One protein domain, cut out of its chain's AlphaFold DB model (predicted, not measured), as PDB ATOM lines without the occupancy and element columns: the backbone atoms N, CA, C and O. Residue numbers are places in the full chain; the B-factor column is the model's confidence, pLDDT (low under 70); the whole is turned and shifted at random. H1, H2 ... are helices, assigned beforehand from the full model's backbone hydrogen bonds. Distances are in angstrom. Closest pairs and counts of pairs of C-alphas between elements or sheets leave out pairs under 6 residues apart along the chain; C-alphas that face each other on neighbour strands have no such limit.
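Overview. This is residues 2 to 108 of the 172 residues of an uncharacterized protein of Hydnomerulius pinastri MD-312 (UniProt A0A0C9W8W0). One very long helix, H1, makes the long axis, and the shorter helices H2 and H3 fold back one after the other on one side of it. A stretch with no named element, residues 80 to 108, then crosses H1 and runs on along its other side, while residues 2 to 17 of H1 stick out free. The printed part has 107 residues, with three named helices in the order H1, H2, H3 and no named strand; the class is all helix. It is only just loose, close to extended, with a radius of gyration of the C-alphas of 19.2 A, and its outline is a rod spanning 68 by 27 by 23 A.

Arrangement. H1, residues 2 to 46, has a kink of 27 degrees near residue 19. H2, residues 51 to 65, touches H1, which meets it with residues 36 to 46 alone; the closest C-alphas, of Ala 43 and Cys 54, are 4.6 A apart. The two form a helical hairpin, with a shallow tilt of 21 degrees, opposite ways. H3, residues 68 to 79, is close to H1 but not clearly touching it; their closest C-alphas, of Leu 32 and Thr 68, are 7.4 A apart. Their tilt of 36 degrees is only just steep, and they run opposite ways. H2 and H3 meet only through their link. Every O i to N i+4 pair is within hydrogen-bond range in H2 and H3, and 39 of 41 are in H1.

Along the chain. H1 begins at C-alpha 2, (79.178, 86.806, 108.258), and measures 63.2 A from first to last C-alpha. H2 measures 20.7 A. H3 measures 16.8 A and ends at C-alpha 79, (61.481, 70.277, 84.059).

Size, cuts and confidence. The C-alphas of Arg 2 and Asp 49 are the two farthest apart, at 68.6 A. The printed part has no cut, and both links between helices are tight. The mean pLDDT of the printed part is 92.4, and no printed residue is under 70.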
ATOM      1  N   ARG A   2      79.337  88.269 108.370       90.25
ATOM      2  CA  ARG A   2      79.178  86.806 108.258       90.25
ATOM      3  C   ARG A   2      77.950  86.358 107.450       90.25
ATOM      4  O   ARG A   2      78.129  85.790 106.388       90.25
ATOM      5  N   LEU A   3      76.741  86.782 107.833       92.44
ATOM      6  CA  LEU A   3      75.500  86.421 107.122       92.44
ATOM      7  C   LEU A   3      75.512  86.774 105.618       92.44
ATOM      8  O   LEU A   3      75.004  86.025 104.787       92.44
ATOM      9  N   ALA A   4      76.110  87.912 105.254       91.88
ATOM     10  CA  ALA A   4      76.235  88.325 103.856       91.88
ATOM     11  C   ALA A   4      77.242  87.453 103.082       91.88
ATOM     12  O   ALA A   4      77.027  87.162 101.910       91.88
ATOM     13  N   MET A   5      78.319  87.007 103.735       96.00
ATOM     14  CA  MET A   5      79.274  86.067 103.142       96.00
ATOM     15  C   MET A   5      78.666  84.667 103.008       96.00
ATOM     16  O   MET A   5      78.749  84.074 101.937       96.00
ATOM     17  N   ASP A   6      77.974  84.174 104.035       96.31
ATOM     18  CA  ASP A   6      77.360  82.841 104.019       96.31
ATOM     19  C   ASP A   6      76.295  82.732 102.920       96.31
ATOM     20  O   ASP A   6      76.263  81.767 102.159       96.31
ATOM     21  N   THR A   7      75.440  83.750 102.788       96.00
ATOM     22  CA  THR A   7      74.427  83.806 101.720       96.00
ATOM     23  C   THR A   7      75.055  83.878 100.330       96.00
ATOM     24  O   THR A   7      74.575  83.207  99.412       96.00
ATOM     25  N   TYR A   8      76.148  84.628 100.168       96.06
ATOM     26  CA  TYR A   8      76.900  84.681  98.916       96.06
ATOM     27  C   TYR A   8      77.446  83.299  98.528       96.06
ATOM     28  O   TYR A   8      77.164  82.820  97.430       96.06
ATOM     29  N   PHE A   9      78.145  82.614  99.438       96.06
ATOM     30  CA  PHE A   9      78.709  81.293  99.154       96.06
ATOM     31  C   PHE A   9      77.633  80.234  98.910       96.06
ATOM     32  O   PHE A   9      77.757  79.471  97.953       96.06
ATOM     33  N   LYS A  10      76.540  80.230  99.686       97.19
ATOM     34  CA  LYS A  10      75.384  79.349  99.436       97.19
ATOM     35  C   LYS A  10      74.799  79.568  98.043       97.19
ATOM     36  O   LYS A  10      74.488  78.607  97.348       97.19
ATOM     37  N   THR A  11      74.704  80.822  97.604       95.62
ATOM     38  CA  THR A  11      74.209  81.155  96.260       95.62
ATOM     39  C   THR A  11      75.162  80.672  95.166       95.62
ATOM     40  O   THR A  11      74.703  80.179  94.139       95.62
ATOM     41  N   CYS A  12      76.478  80.797  95.360       96.25
ATOM     42  CA  CYS A  12      77.469  80.268  94.421       96.25
ATOM     43  C   CYS A  12      77.390  78.739  94.330       96.25
ATOM     44  O   CYS A  12      77.245  78.207  93.233       96.25
ATOM     45  N   ARG A  13      77.365  78.048  95.476       97.31
ATOM     46  CA  ARG A  13      77.227  76.587  95.539       97.31
ATOM     47  C   ARG A  13      75.936  76.089  94.903       97.31
ATOM     48  O   ARG A  13      75.969  75.130  94.147       97.31
ATOM     49  N   ALA A  14      74.818  76.772  95.133       95.06
ATOM     50  CA  ALA A  14      73.548  76.409  94.512       95.06
ATOM     51  C   ALA A  14      73.609  76.456  92.974       95.06
ATOM     52  O   ALA A  14      72.982  75.636  92.312       95.06
ATOM     53  N   LYS A  15      74.369  77.393  92.391       94.12
ATOM     54  CA  LYS A  15      74.539  77.475  90.931       94.12
ATOM     55  C   LYS A  15      75.375  76.319  90.386       94.12
ATOM     56  O   LYS A  15      74.964  75.708  89.408       94.12
ATOM     57  N   GLU A  16      76.496  76.011  91.040       95.88
ATOM     58  CA  GLU A  16      77.336  74.848  90.703       95.88
ATOM     59  C   GLU A  16      76.520  73.551  90.774       95.88
ATOM     60  O   GLU A  16      76.573  72.710  89.877       95.88
ATOM     61  N   GLU A  17      75.703  73.421  91.817       95.56
ATOM     62  CA  GLU A  17      74.889  72.235  92.042       95.56
ATOM     63  C   GLU A  17      73.812  72.051  90.969       95.56
ATOM     64  O   GLU A  17      73.593  70.935  90.508       95.56
ATOM     65  N   ILE A  18      73.185  73.130  90.490       93.19
ATOM     66  CA  ILE A  18      72.237  73.054  89.366       93.19
ATOM     67  C   ILE A  18      72.923  72.496  88.109       93.19
ATOM     68  O   ILE A  18      72.351  71.656  87.410       93.19
ATOM     69  N   GLU A  19      74.146  72.942  87.812       94.12
ATOM     70  CA  GLU A  19      74.908  72.451  86.659       94.12
ATOM     71  C   GLU A  19      75.264  70.967  86.805       94.12
ATOM     72  O   GLU A  19      75.088  70.198  85.854       94.12
ATOM     73  N   ARG A  20      75.684  70.545  88.004       95.62
ATOM     74  CA  ARG A  20      75.974  69.140  88.320       95.62
ATOM     75  C   ARG A  20      74.731  68.259  88.192       95.62
ATOM     76  O   ARG A  20      74.766  67.247  87.489       95.62
ATOM     77  N   LEU A  21      73.613  68.677  88.781       94.25
ATOM     78  CA  LEU A  21      72.350  67.939  88.740       94.25
ATOM     79  C   LEU A  21      71.843  67.739  87.309       94.25
ATOM     80  O   LEU A  21      71.318  66.676  86.985       94.25
ATOM     81  N   ASN A  22      72.038  68.708  86.411       93.88
ATOM     82  CA  ASN A  22      71.670  68.542  85.002       93.88
ATOM     83  C   ASN A  22      72.411  67.372  84.329       93.88
ATOM     84  O   ASN A  22      71.842  66.686  83.474       93.88
ATOM     85  N   ILE A  23      73.672  67.140  84.703       93.06
ATOM     86  CA  ILE A  23      74.472  66.015  84.211       93.06
ATOM     87  C   ILE A  23      73.966  64.713  84.837       93.06
ATOM     88  O   ILE A  23      73.708  63.749  84.113       93.06
ATOM     89  N   GLU A  24      73.773  64.699  86.154       93.88
ATOM     90  CA  GLU A  24      73.333  63.516  86.901       93.88
ATOM     91  C   GLU A  24      71.945  63.033  86.455       93.88
ATOM     92  O   GLU A  24      71.769  61.846  86.181       93.88
ATOM     93  N   ILE A  25      70.980  63.940  86.254       93.00
ATOM     94  CA  ILE A  25      69.643  63.616  85.721       93.00
ATOM     95  C   ILE A  25      69.763  62.858  84.396       93.00
ATOM     96  O   ILE A  25      69.128  61.819  84.188       93.00
ATOM     97  N   ARG A  26      70.612  63.356  83.492       93.25
ATOM     98  CA  ARG A  26      70.828  62.726  82.190       93.25
ATOM     99  C   ARG A  26      71.510  61.366  82.326       93.25
ATOM    100  O   ARG A  26      71.160  60.436  81.597       93.25
ATOM    101  N   GLN A  27      72.469  61.232  83.238       92.50
ATOM    102  CA  GLN A  27      73.157  59.968  83.504       92.50
ATOM    103  C   GLN A  27      72.201  58.909  84.056       92.50
ATOM    104  O   GLN A  27      72.185  57.796  83.532       92.50
ATOM    105  N   VAL A  28      71.351  59.258  85.024       92.50
ATOM    106  CA  VAL A  28      70.351  58.343  85.597       92.50
ATOM    107  C   VAL A  28      69.381  57.852  84.525       92.50
ATOM    108  O   VAL A  28      69.171  56.648  84.391       92.50
ATOM    109  N   LEU A  29      68.846  58.753  83.693       93.88
ATOM    110  CA  LEU A  29      67.978  58.369  82.571       93.88
ATOM    111  C   LEU A  29      68.665  57.406  81.601       93.88
ATOM    112  O   LEU A  29      68.072  56.425  81.151       93.88
ATOM    113  N   THR A  30      69.928  57.689  81.288       94.25
ATOM    114  CA  THR A  30      70.738  56.860  80.393       94.25
ATOM    115  C   THR A  30      70.975  55.478  80.991       94.25
ATOM    116  O   THR A  30      70.842  54.478  80.291       94.25
ATOM    117  N   TYR A  31      71.289  55.415  82.284       92.94
ATOM    118  CA  TYR A  31      71.498  54.168  83.004       92.94
ATOM    119  C   TYR A  31      70.230  53.308  83.017       92.94
ATOM    120  O   TYR A  31      70.294  52.161  82.580       92.94
ATOM    121  N   LEU A  32      69.083  53.869  83.422       92.69
ATOM    122  CA  LEU A  32      67.806  53.146  83.481       92.69
ATOM    123  C   LEU A  32      67.427  52.557  82.116       92.69
ATOM    124  O   LEU A  32      67.062  51.386  82.020       92.69
ATOM    125  N   HIS A  33      67.572  53.348  81.047       93.06
ATOM    126  CA  HIS A  33      67.292  52.893  79.687       93.06
ATOM    127  C   HIS A  33      68.233  51.766  79.235       93.06
ATOM    128  O   HIS A  33      67.794  50.757  78.677       93.06
ATOM    129  N   ASN A  34      69.537  51.937  79.462       93.81
ATOM    130  CA  ASN A  34      70.542  50.964  79.051       93.81
ATOM    131  C   ASN A  34      70.397  49.649  79.821       93.81
ATOM    132  O   ASN A  34      70.451  48.582  79.217       93.81
ATOM    133  N   GLU A  35      70.157  49.716  81.128       92.88
ATOM    134  CA  GLU A  35      69.957  48.545  81.979       92.88
ATOM    135  C   GLU A  35      68.748  47.715  81.533       92.88
ATOM    136  O   GLU A  35      68.875  46.503  81.337       92.88
ATOM    137  N   GLU A  36      67.595  48.353  81.317       94.06
ATOM    138  CA  GLU A  36      66.396  47.668  80.831       94.06
ATOM    139  C   GLU A  36      66.665  46.977  79.489       94.06
ATOM    140  O   GLU A  36      66.405  45.776  79.333       94.06
ATOM    141  N   ARG A  37      67.254  47.709  78.535       94.12
ATOM    142  CA  ARG A  37      67.612  47.181  77.214       94.12
ATOM    143  C   ARG A  37      68.569  45.993  77.314       94.12
ATOM    144  O   ARG A  37      68.366  44.989  76.628       94.12
ATOM    145  N   TYR A  38      69.597  46.101  78.148       94.62
ATOM    146  CA  TYR A  38      70.610  45.069  78.335       94.62
ATOM    147  C   TYR A  38      70.007  43.786  78.904       94.62
ATOM    148  O   TYR A  38      70.225  42.704  78.354       94.62
ATOM    149  N   LEU A  39      69.194  43.894  79.959       94.06
ATOM    150  CA  LEU A  39      68.556  42.740  80.593       94.06
ATOM    151  C   LEU A  39      67.523  42.079  79.674       94.06
ATOM    152  O   LEU A  39      67.481  40.850  79.600       94.06
ATOM    153  N   CYS A  40      66.744  42.863  78.921       94.81
ATOM    154  CA  CYS A  40      65.821  42.328  77.919       94.81
ATOM    155  C   CYS A  40      66.560  41.542  76.832       94.81
ATOM    156  O   CYS A  40      66.160  40.435  76.474       94.81
ATOM    157  N   ALA A  41      67.666  42.089  76.327       94.75
ATOM    158  CA  ALA A  41      68.467  41.425  75.312       94.75
ATOM    159  C   ALA A  41      69.174  40.168  75.857       94.75
ATOM    160  O   ALA A  41      69.198  39.149  75.168       94.75
ATOM    161  N   CYS A  42      69.658  40.182  77.105       93.50
ATOM    162  CA  CYS A  42      70.151  38.975  77.780       93.50
ATOM    163  C   CYS A  42      69.065  37.895  77.880       93.50
ATOM    164  O   CYS A  42      69.314  36.731  77.568       93.50
ATOM    165  N   ALA A  43      67.855  38.276  78.298       95.00
ATOM    166  CA  ALA A  43      66.733  37.354  78.424       95.00
ATOM    167  C   ALA A  43      66.348  36.741  77.068       95.00
ATOM    168  O   ALA A  43      66.123  35.535  76.997       95.00
ATOM    169  N   ALA A  44      66.332  37.541  75.998       94.88
ATOM    170  CA  ALA A  44      66.045  37.068  74.645       94.88
ATOM    171  C   ALA A  44      67.105  36.080  74.128       94.88
ATOM    172  O   ALA A  44      66.753  35.070  73.526       94.88
ATOM    173  N   GLN A  45      68.391  36.332  74.402       94.62
ATOM    174  CA  GLN A  45      69.481  35.416  74.033       94.62
ATOM    175  C   GLN A  45      69.391  34.072  74.764       94.62
ATOM    176  O   GLN A  45      69.695  33.040  74.179       94.62
ATOM    177  N   LEU A  46      68.962  34.079  76.029       94.25
ATOM    178  CA  LEU A  46      68.872  32.876  76.862       94.25
ATOM    179  C   LEU A  46      67.540  32.132  76.740       94.25
ATOM    180  O   LEU A  46      67.442  30.999  77.197       94.25
ATOM    181  N   GLN A  47      66.509  32.739  76.151       94.31
ATOM    182  CA  GLN A  47      65.189  32.129  76.007       94.31
ATOM    183  C   GLN A  47      65.190  30.743  75.322       94.31
ATOM    184  O   GLN A  47      64.493  29.869  75.843       94.31
ATOM    185  N   PRO A  48      65.914  30.504  74.204       93.38
ATOM    186  CA  PRO A  48      65.888  29.202  73.535       93.38
ATOM    187  C   PRO A  48      66.593  28.097  74.335       93.38
ATOM    188  O   PRO A  48      66.082  26.982  74.400       93.38
ATOM    189  N   ASP A  49      67.722  28.411  74.974       93.00
ATOM    190  CA  ASP A  49      68.588  27.407  75.606       93.00
ATOM    191  C   ASP A  49      68.291  27.224  77.107       93.00
ATOM    192  O   ASP A  49      68.420  26.129  77.658       93.00
ATOM    193  N   HIS A  50      67.874  28.295  77.791       93.38
ATOM    194  CA  HIS A  50      67.719  28.358  79.248       93.38
ATOM    195  C   HIS A  50      66.478  29.171  79.672       93.38
ATOM    196  O   HIS A  50      66.596  30.253  80.265       93.38
ATOM    197  N   PRO A  51      65.257  28.648  79.446       93.88
ATOM    198  CA  PRO A  51      64.015  29.375  79.723       93.88
ATOM    199  C   PRO A  51      63.814  29.714  81.209       93.88
ATOM    200  O   PRO A  51      63.235  30.751  81.533       93.88
ATOM    201  N   SER A  52      64.320  28.889  82.131       93.81
ATOM    202  CA  SER A  52      64.266  29.166  83.574       93.81
ATOM    203  C   SER A  52      65.105  30.387  83.961       93.81
ATOM    204  O   SER A  52      64.648  31.231  84.732       93.81
ATOM    205  N   LEU A  53      66.303  30.526  83.387       93.81
ATOM    206  CA  LEU A  53      67.174  31.675  83.623       93.81
ATOM    207  C   LEU A  53      66.601  32.943  82.979       93.81
ATOM    208  O   LEU A  53      66.588  33.997  83.610       93.81
ATOM    209  N   CYS A  54      66.045  32.831  81.768       95.62
ATOM    210  CA  CYS A  54      65.283  33.907  81.134       95.62
ATOM    211  C   CYS A  54      64.162  34.411  82.062       95.62
ATOM    212  O   CYS A  54      64.062  35.610  82.331       95.62
ATOM    213  N   HIS A  55      63.376  33.496  82.639       96.00
ATOM    214  CA  HIS A  55      62.321  33.846  83.588       96.00
ATOM    215  C   HIS A  55      62.858  34.604  84.811       96.00
ATOM    216  O   HIS A  55      62.286  35.622  85.199       96.00
ATOM    217  N   GLN A  56      63.978  34.160  85.391       96.00
ATOM    218  CA  GLN A  56      64.614  34.838  86.527       96.00
ATOM    219  C   GLN A  56      65.109  36.247  86.171       96.00
ATOM    220  O   GLN A  56      64.912  37.179  86.952       96.00
ATOM    221  N   ILE A  57      65.713  36.428  84.992       94.94
ATOM    222  CA  ILE A  57      66.147  37.748  84.510       94.94
ATOM    223  C   ILE A  57      64.942  38.681  84.382       94.94
ATOM    224  O   ILE A  57      64.976  39.804  84.886       94.94
ATOM    225  N   LEU A  58      63.846  38.205  83.789       95.62
ATOM    226  CA  LEU A  58      62.622  38.993  83.642       95.62
ATOM    227  C   LEU A  58      61.970  39.325  84.990       95.62
ATOM    228  O   LEU A  58      61.457  40.428  85.165       95.62
ATOM    229  N   GLN A  59      61.999  38.413  85.965       96.19
ATOM    230  CA  GLN A  59      61.537  38.708  87.324       96.19
ATOM    231  C   GLN A  59      62.379  39.808  87.982       96.19
ATOM    232  O   GLN A  59      61.821  40.749  88.546       96.19
ATOM    233  N   ARG A  60      63.712  39.732  87.871       93.69
ATOM    234  CA  ARG A  60      64.615  40.769  88.395       93.69
ATOM    235  C   ARG A  60      64.377  42.116  87.721       93.69
ATOM    236  O   ARG A  60      64.306  43.126  88.417       93.69
ATOM    237  N   LEU A  61      64.192  42.124  86.400       93.75
ATOM    238  CA  LEU A  61      63.866  43.334  85.652       93.75
ATOM    239  C   LEU A  61      62.561  43.959  86.153       93.75
ATOM    240  O   LEU A  61      62.536  45.151  86.425       93.75
ATOM    241  N   LYS A  62      61.504  43.162  86.361       94.44
ATOM    242  CA  LYS A  62      60.231  43.662  86.908       94.44
ATOM    243  C   LYS A  62      60.406  44.340  88.259       94.44
ATOM    244  O   LYS A  62      59.820  45.391  88.472       94.44
ATOM    245  N   VAL A  63      61.187  43.745  89.162       93.69
ATOM    246  CA  VAL A  63      61.441  44.331  90.487       93.69
ATOM    247  C   VAL A  63      62.159  45.672  90.357       93.69
ATOM    248  O   VAL A  63      61.738  46.633  90.993       93.69
ATOM    249  N   ARG A  64      63.186  45.759  89.501       89.19
ATOM    250  CA  ARG A  64      63.938  47.003  89.262       89.19
ATOM    251  C   ARG A  64      63.092  48.078  88.576       89.19
ATOM    252  O   ARG A  64      63.123  49.233  88.983       89.19
ATOM    253  N   ALA A  65      62.270  47.689  87.605       91.38
ATOM    254  CA  ALA A  65      61.430  48.599  86.830       91.38
ATOM    255  C   ALA A  65      60.252  49.197  87.623       91.38
ATOM    256  O   ALA A  65      59.589  50.108  87.134       91.38
ATOM    257  N   ARG A  66      59.973  48.717  88.847       93.19
ATOM    258  CA  ARG A  66      58.866  49.219  89.682       93.19
ATOM    259  C   ARG A  66      58.943  50.717  89.951       93.19
ATOM    260  O   ARG A  66      57.910  51.375  89.950       93.19
ATOM    261  N   PHE A  67      60.150  51.232  90.163       89.75
ATOM    262  CA  PHE A  67      60.371  52.629  90.537       89.75
ATOM    263  C   PHE A  67      60.685  53.523  89.337       89.75
ATOM    264  O   PHE A  67      60.632  54.744  89.444       89.75
ATOM    265  N   THR A  68      60.966  52.945  88.164       90.69
ATOM    266  CA  THR A  68      61.269  53.712  86.951       90.69
ATOM    267  C   THR A  68      60.181  54.745  86.620       90.69
ATOM    268  O   THR A  68      60.545  55.896  86.387       90.69
ATOM    269  N   PRO A  69      58.867  54.432  86.655       92.50
ATOM    270  CA  PRO A  69      57.830  55.427  86.380       92.50
ATOM    271  C   PRO A  69      57.829  56.591  87.377       92.50
ATOM    272  O   PRO A  69      57.634  57.735  86.980       92.50
ATOM    273  N   GLU A  70      58.076  56.311  88.658       92.94
ATOM    274  CA  GLU A  70      58.118  57.321  89.718       92.94
ATOM    275  C   GLU A  70      59.331  58.249  89.565       92.94
ATOM    276  O   GLU A  70      59.197  59.475  89.649       92.94
ATOM    277  N   HIS A  71      60.497  57.684  89.243       90.81
ATOM    278  CA  HIS A  71      61.681  58.466  88.898       90.81
ATOM    279  C   HIS A  71      61.414  59.354  87.680       90.81
ATOM    280  O   HIS A  71      61.674  60.554  87.730       90.81
ATOM    281  N   LEU A  72      60.838  58.803  86.608       91.56
ATOM    282  CA  LEU A  72      60.517  59.570  85.402       91.56
ATOM    283  C   LEU A  72      59.512  60.691  85.683       91.56
ATOM    284  O   LEU A  72      59.702  61.805  85.202       91.56
ATOM    285  N   PHE A  73      58.483  60.428  86.486       93.81
ATOM    286  CA  PHE A  73      57.507  61.436  86.890       93.81
ATOM    287  C   PHE A  73      58.159  62.574  87.686       93.81
ATOM    288  O   PHE A  73      57.935  63.750  87.396       93.81
ATOM    289  N   THR A  74      59.015  62.237  88.651       92.31
ATOM    290  CA  THR A  74      59.750  63.229  89.445       92.31
ATOM    291  C   THR A  74      60.654  64.080  88.556       92.31
ATOM    292  O   THR A  74      60.617  65.308  88.635       92.31
ATOM    293  N   LEU A  75      61.394  63.453  87.639       92.19
ATOM    294  CA  LEU A  75      62.240  64.157  86.674       92.19
ATOM    295  C   LEU A  75      61.427  65.063  85.740       92.19
ATOM    296  O   LEU A  75      61.826  66.196  85.483       92.19
ATOM    297  N   GLN A  76      60.258  64.617  85.277       93.31
ATOM    298  CA  GLN A  76      59.344  65.451  84.489       93.31
ATOM    299  C   GLN A  76      58.862  66.663  85.285       93.31
ATOM    300  O   GLN A  76      58.873  67.780  84.766       93.31
ATOM    301  N   LYS A  77      58.512  66.485  86.561       93.81
ATOM    302  CA  LYS A  77      58.137  67.599  87.438       93.81
ATOM    303  C   LYS A  77      59.280  68.610  87.575       93.81
ATOM    304  O   LYS A  77      59.012  69.809  87.513       93.81
ATOM    305  N   LEU A  78      60.536  68.167  87.674       90.62
ATOM    306  CA  LEU A  78      61.694  69.071  87.722       90.62
ATOM    307  C   LEU A  78      61.798  69.964  86.478       90.62
ATOM    308  O   LEU A  78      62.119  71.141  86.610       90.62
ATOM    309  N   THR A  79      61.447  69.459  85.291       91.00
ATOM    310  CA  THR A  79      61.481  70.277  84.059       91.00
ATOM    311  C   THR A  79      60.488  71.435  84.052       91.00
ATOM    312  O   THR A  79      60.674  72.395  83.309       91.00
ATOM    313  N   SER A  80      59.444  71.369  84.883       92.38
ATOM    314  CA  SER A  80      58.457  72.445  85.024       92.38
ATOM    315  C   SER A  80      58.914  73.572  85.958       92.38
ATOM    316  O   SER A  80      58.262  74.617  86.028       92.38
ATOM    317  N   LEU A  81      60.026  73.390  86.678       91.81
ATOM    318  CA  LEU A  81      60.548  74.397  87.595       91.81
ATOM    319  C   LEU A  81      61.140  75.584  86.831       91.81
ATOM    320  O   LEU A  81      61.891  75.445  85.864       91.81
ATOM    321  N   LYS A  82      60.846  76.792  87.318       91.44
ATOM    322  CA  LYS A  82      61.441  78.020  86.788       91.44
ATOM    323  C   LYS A  82      62.955  77.996  87.014       91.44
ATOM    324  O   LYS A  82      63.404  77.942  88.153       91.44
ATOM    325  N   GLY A  83      63.723  78.109  85.933       86.94
ATOM    326  CA  GLY A  83      65.187  78.094  85.984       86.94
ATOM    327  C   GLY A  83      65.815  76.722  85.736       86.94
ATOM    328  O   GLY A  83      67.038  76.628  85.760       86.94
ATOM    329  N   PHE A  84      65.020  75.685  85.450       91.38
ATOM    330  CA  PHE A  84      65.558  74.430  84.930       91.38
ATOM    331  C   PHE A  84      66.250  74.666  83.577       91.38
ATOM    332  O   PHE A  84      65.675  75.268  82.670       91.38
ATOM    333  N   SER A  85      67.488  74.190  83.454       92.88
ATOM    334  CA  SER A  85      68.337  74.350  82.263       92.88
ATOM    335  C   SER A  85      68.837  73.021  81.686       92.88
ATOM    336  O   SER A  85      69.562  73.015  80.692       92.88
ATOM    337  N   GLY A  86      68.461  71.898  82.303       90.50
ATOM    338  CA  GLY A  86      68.867  70.557  81.894       90.50
ATOM    339  C   GLY A  86      68.049  69.977  80.740       90.50
ATOM    340  O   GLY A  86      67.253  70.652  80.088       90.50
ATOM    341  N   SER A  87      68.235  68.678  80.497       90.50
ATOM    342  CA  SER A  87      67.516  67.926  79.465       90.50
ATOM    343  C   SER A  87      67.171  66.518  79.945       90.50
ATOM    344  O   SER A  87      68.000  65.853  80.562       90.50
ATOM    345  N   LEU A  88      65.974  66.038  79.588       92.25
ATOM    346  CA  LEU A  88      65.544  64.652  79.818       92.25
ATOM    347  C   LEU A  88      65.820  63.722  78.624       92.25
ATOM    348  O   LEU A  88      65.227  62.652  78.499       92.25
ATOM    349  N   THR A  89      66.696  64.119  77.705       91.88
ATOM    350  CA  THR A  89      67.106  63.249  76.598       91.88
ATOM    351  C   THR A  89      68.026  62.142  77.092       91.88
ATOM    352  O   THR A  89      69.018  62.429  77.766       91.88
ATOM    353  N   ILE A  90      67.774  60.906  76.660       92.06
ATOM    354  CA  ILE A  90      68.693  59.781  76.870       92.06
ATOM    355  C   ILE A  90      70.071  60.150  76.291       92.06
ATOM    356  O   ILE A  90      70.192  60.646  75.168       92.06
ATOM    357  N   GLY A  91      71.112  59.995  77.104       90.25
ATOM    358  CA  GLY A  91      72.499  60.235  76.732       90.25
ATOM    359  C   GLY A  91      73.174  59.003  76.135       90.25
ATOM    360  O   GLY A  91      72.541  58.000  75.817       90.25
ATOM    361  N   GLN A  92      74.493  59.092  75.989       88.75
ATOM    362  CA  GLN A  92      75.345  57.960  75.637       88.75
ATOM    363  C   GLN A  92      76.228  57.649  76.842       88.75
ATOM    364  O   GLN A  92      76.769  58.564  77.463       88.75
ATOM    365  N   SER A  93      76.343  56.369  77.195       89.44
ATOM    366  CA  SER A  93      77.257  55.953  78.258       89.44
ATOM    367  C   SER A  93      78.695  56.057  77.765       89.44
ATOM    368  O   SER A  93      78.998  55.602  76.663       89.44
ATOM    369  N   ALA A  94      79.579  56.613  78.591       87.94
ATOM    370  CA  ALA A  94      81.015  56.616  78.319       87.94
ATOM    371  C   ALA A  94      81.642  55.223  78.496       87.94
ATOM    372  O   ALA A  94      82.664  54.927  77.885       87.94
ATOM    373  N   ARG A  95      81.025  54.375  79.329       86.62
ATOM    374  CA  ARG A  95      81.462  53.002  79.599       86.62
ATOM    375  C   ARG A  95      80.558  52.016  78.873       86.62
ATOM    376  O   ARG A  95      79.333  52.070  79.025       86.62
ATOM    377  N   CYS A  96      81.159  51.178  78.043       86.38
ATOM    378  CA  CYS A  96      80.487  50.160  77.238       86.38
ATOM    379  C   CYS A  96      81.296  48.854  77.194       86.38
ATOM    380  O   CYS A  96      81.188  48.079  76.239       86.38
ATOM    381  N   GLU A  97      82.115  48.626  78.222       86.06
ATOM    382  CA  GLU A  97      82.940  47.435  78.371       86.06
ATOM    383  C   GLU A  97      82.086  46.210  78.714       86.06
ATOM    384  O   GLU A  97      80.885  46.299  78.978       86.06
ATOM    385  N   LEU A  98      82.694  45.024  78.669       80.06
ATOM    386  CA  LEU A  98      81.971  43.781  78.915       80.06
ATOM    387  C   LEU A  98      81.377  43.785  80.333       80.06
ATOM    388  O   LEU A  98      82.109  43.847  81.314       80.06
ATOM    389  N   GLY A  99      80.052  43.673  80.428       77.69
ATOM    390  CA  GLY A  99      79.336  43.706  81.705       77.69
ATOM    391  C   GLY A  99      78.722  45.064  82.047       77.69
ATOM    392  O   GLY A  99      77.861  45.112  82.924       77.69
ATOM    393  N   ASP A 100      79.063  46.135  81.324       88.62
ATOM    394  CA  ASP A 100      78.374  47.419  81.461       88.62
ATOM    395  C   ASP A 100      76.976  47.371  80.840       88.62
ATOM    396  O   ASP A 100      76.768  46.786  79.772       88.62
ATOM    397  N   SER A 101      76.029  48.099  81.435       87.50
ATOM    398  CA  SER A 101      74.644  48.181  80.948       87.50
ATOM    399  C   SER A 101      74.523  48.752  79.528       87.50
ATOM    400  O   SER A 101      73.547  48.487  78.839       87.50
ATOM    401  N   ALA A 102      75.494  49.543  79.060       90.81
ATOM    402  CA  ALA A 102      75.491  50.084  77.696       90.81
ATOM    403  C   ALA A 102      76.183  49.176  76.664       90.81
ATOM    404  O   ALA A 102      76.209  49.503  75.476       90.81
ATOM    405  N   SER A 103      76.772  48.063  77.104       91.38
ATOM    406  CA  SER A 103      77.476  47.130  76.229       91.38
ATOM    407  C   SER A 103      76.511  46.240  75.442       91.38
ATOM    408  O   SER A 103      75.322  46.119  75.748       91.38
ATOM    409  N   THR A 104      77.020  45.589  74.397       87.38
ATOM    410  CA  THR A 104      76.259  44.553  73.696       87.38
ATOM    411  C   THR A 104      76.258  43.268  74.530       87.38
ATOM    412  O   THR A 104      77.341  42.707  74.740       87.38
ATOM    413  N   PRO A 105      75.095  42.756  74.965       88.12
ATOM    414  CA  PRO A 105      75.050  41.562  75.793       88.12
ATOM    415  C   PRO A 105      75.524  40.336  75.016       88.12
ATOM    416  O   PRO A 105      75.178  40.147  73.847       88.12
ATOM    417  N   LYS A 106      76.310  39.498  75.692       87.94
ATOM    418  CA  LYS A 106      76.750  38.174  75.232       87.94
ATOM    419  C   LYS A 106      76.461  37.168  76.341       87.94
ATOM    420  O   LYS A 106      77.369  36.698  77.023       87.94
ATOM    421  N   ALA A 107      75.178  36.921  76.586       85.88
ATOM    422  CA  ALA A 107      74.740  36.072  77.679       85.88
ATOM    423  C   ALA A 107      75.095  34.610  77.382       85.88
ATOM    424  O   ALA A 107      74.690  34.054  76.364       85.88
ATOM    425  N   ARG A 108      75.859  33.982  78.278       84.25
ATOM    426  CA  ARG A 108      76.216  32.566  78.198       84.25
ATOM    427  C   ARG A 108      76.135  31.958  79.589       84.25
ATOM    428  O   ARG A 108      76.614  32.557  80.548       84.25
TER     429      ARG A 108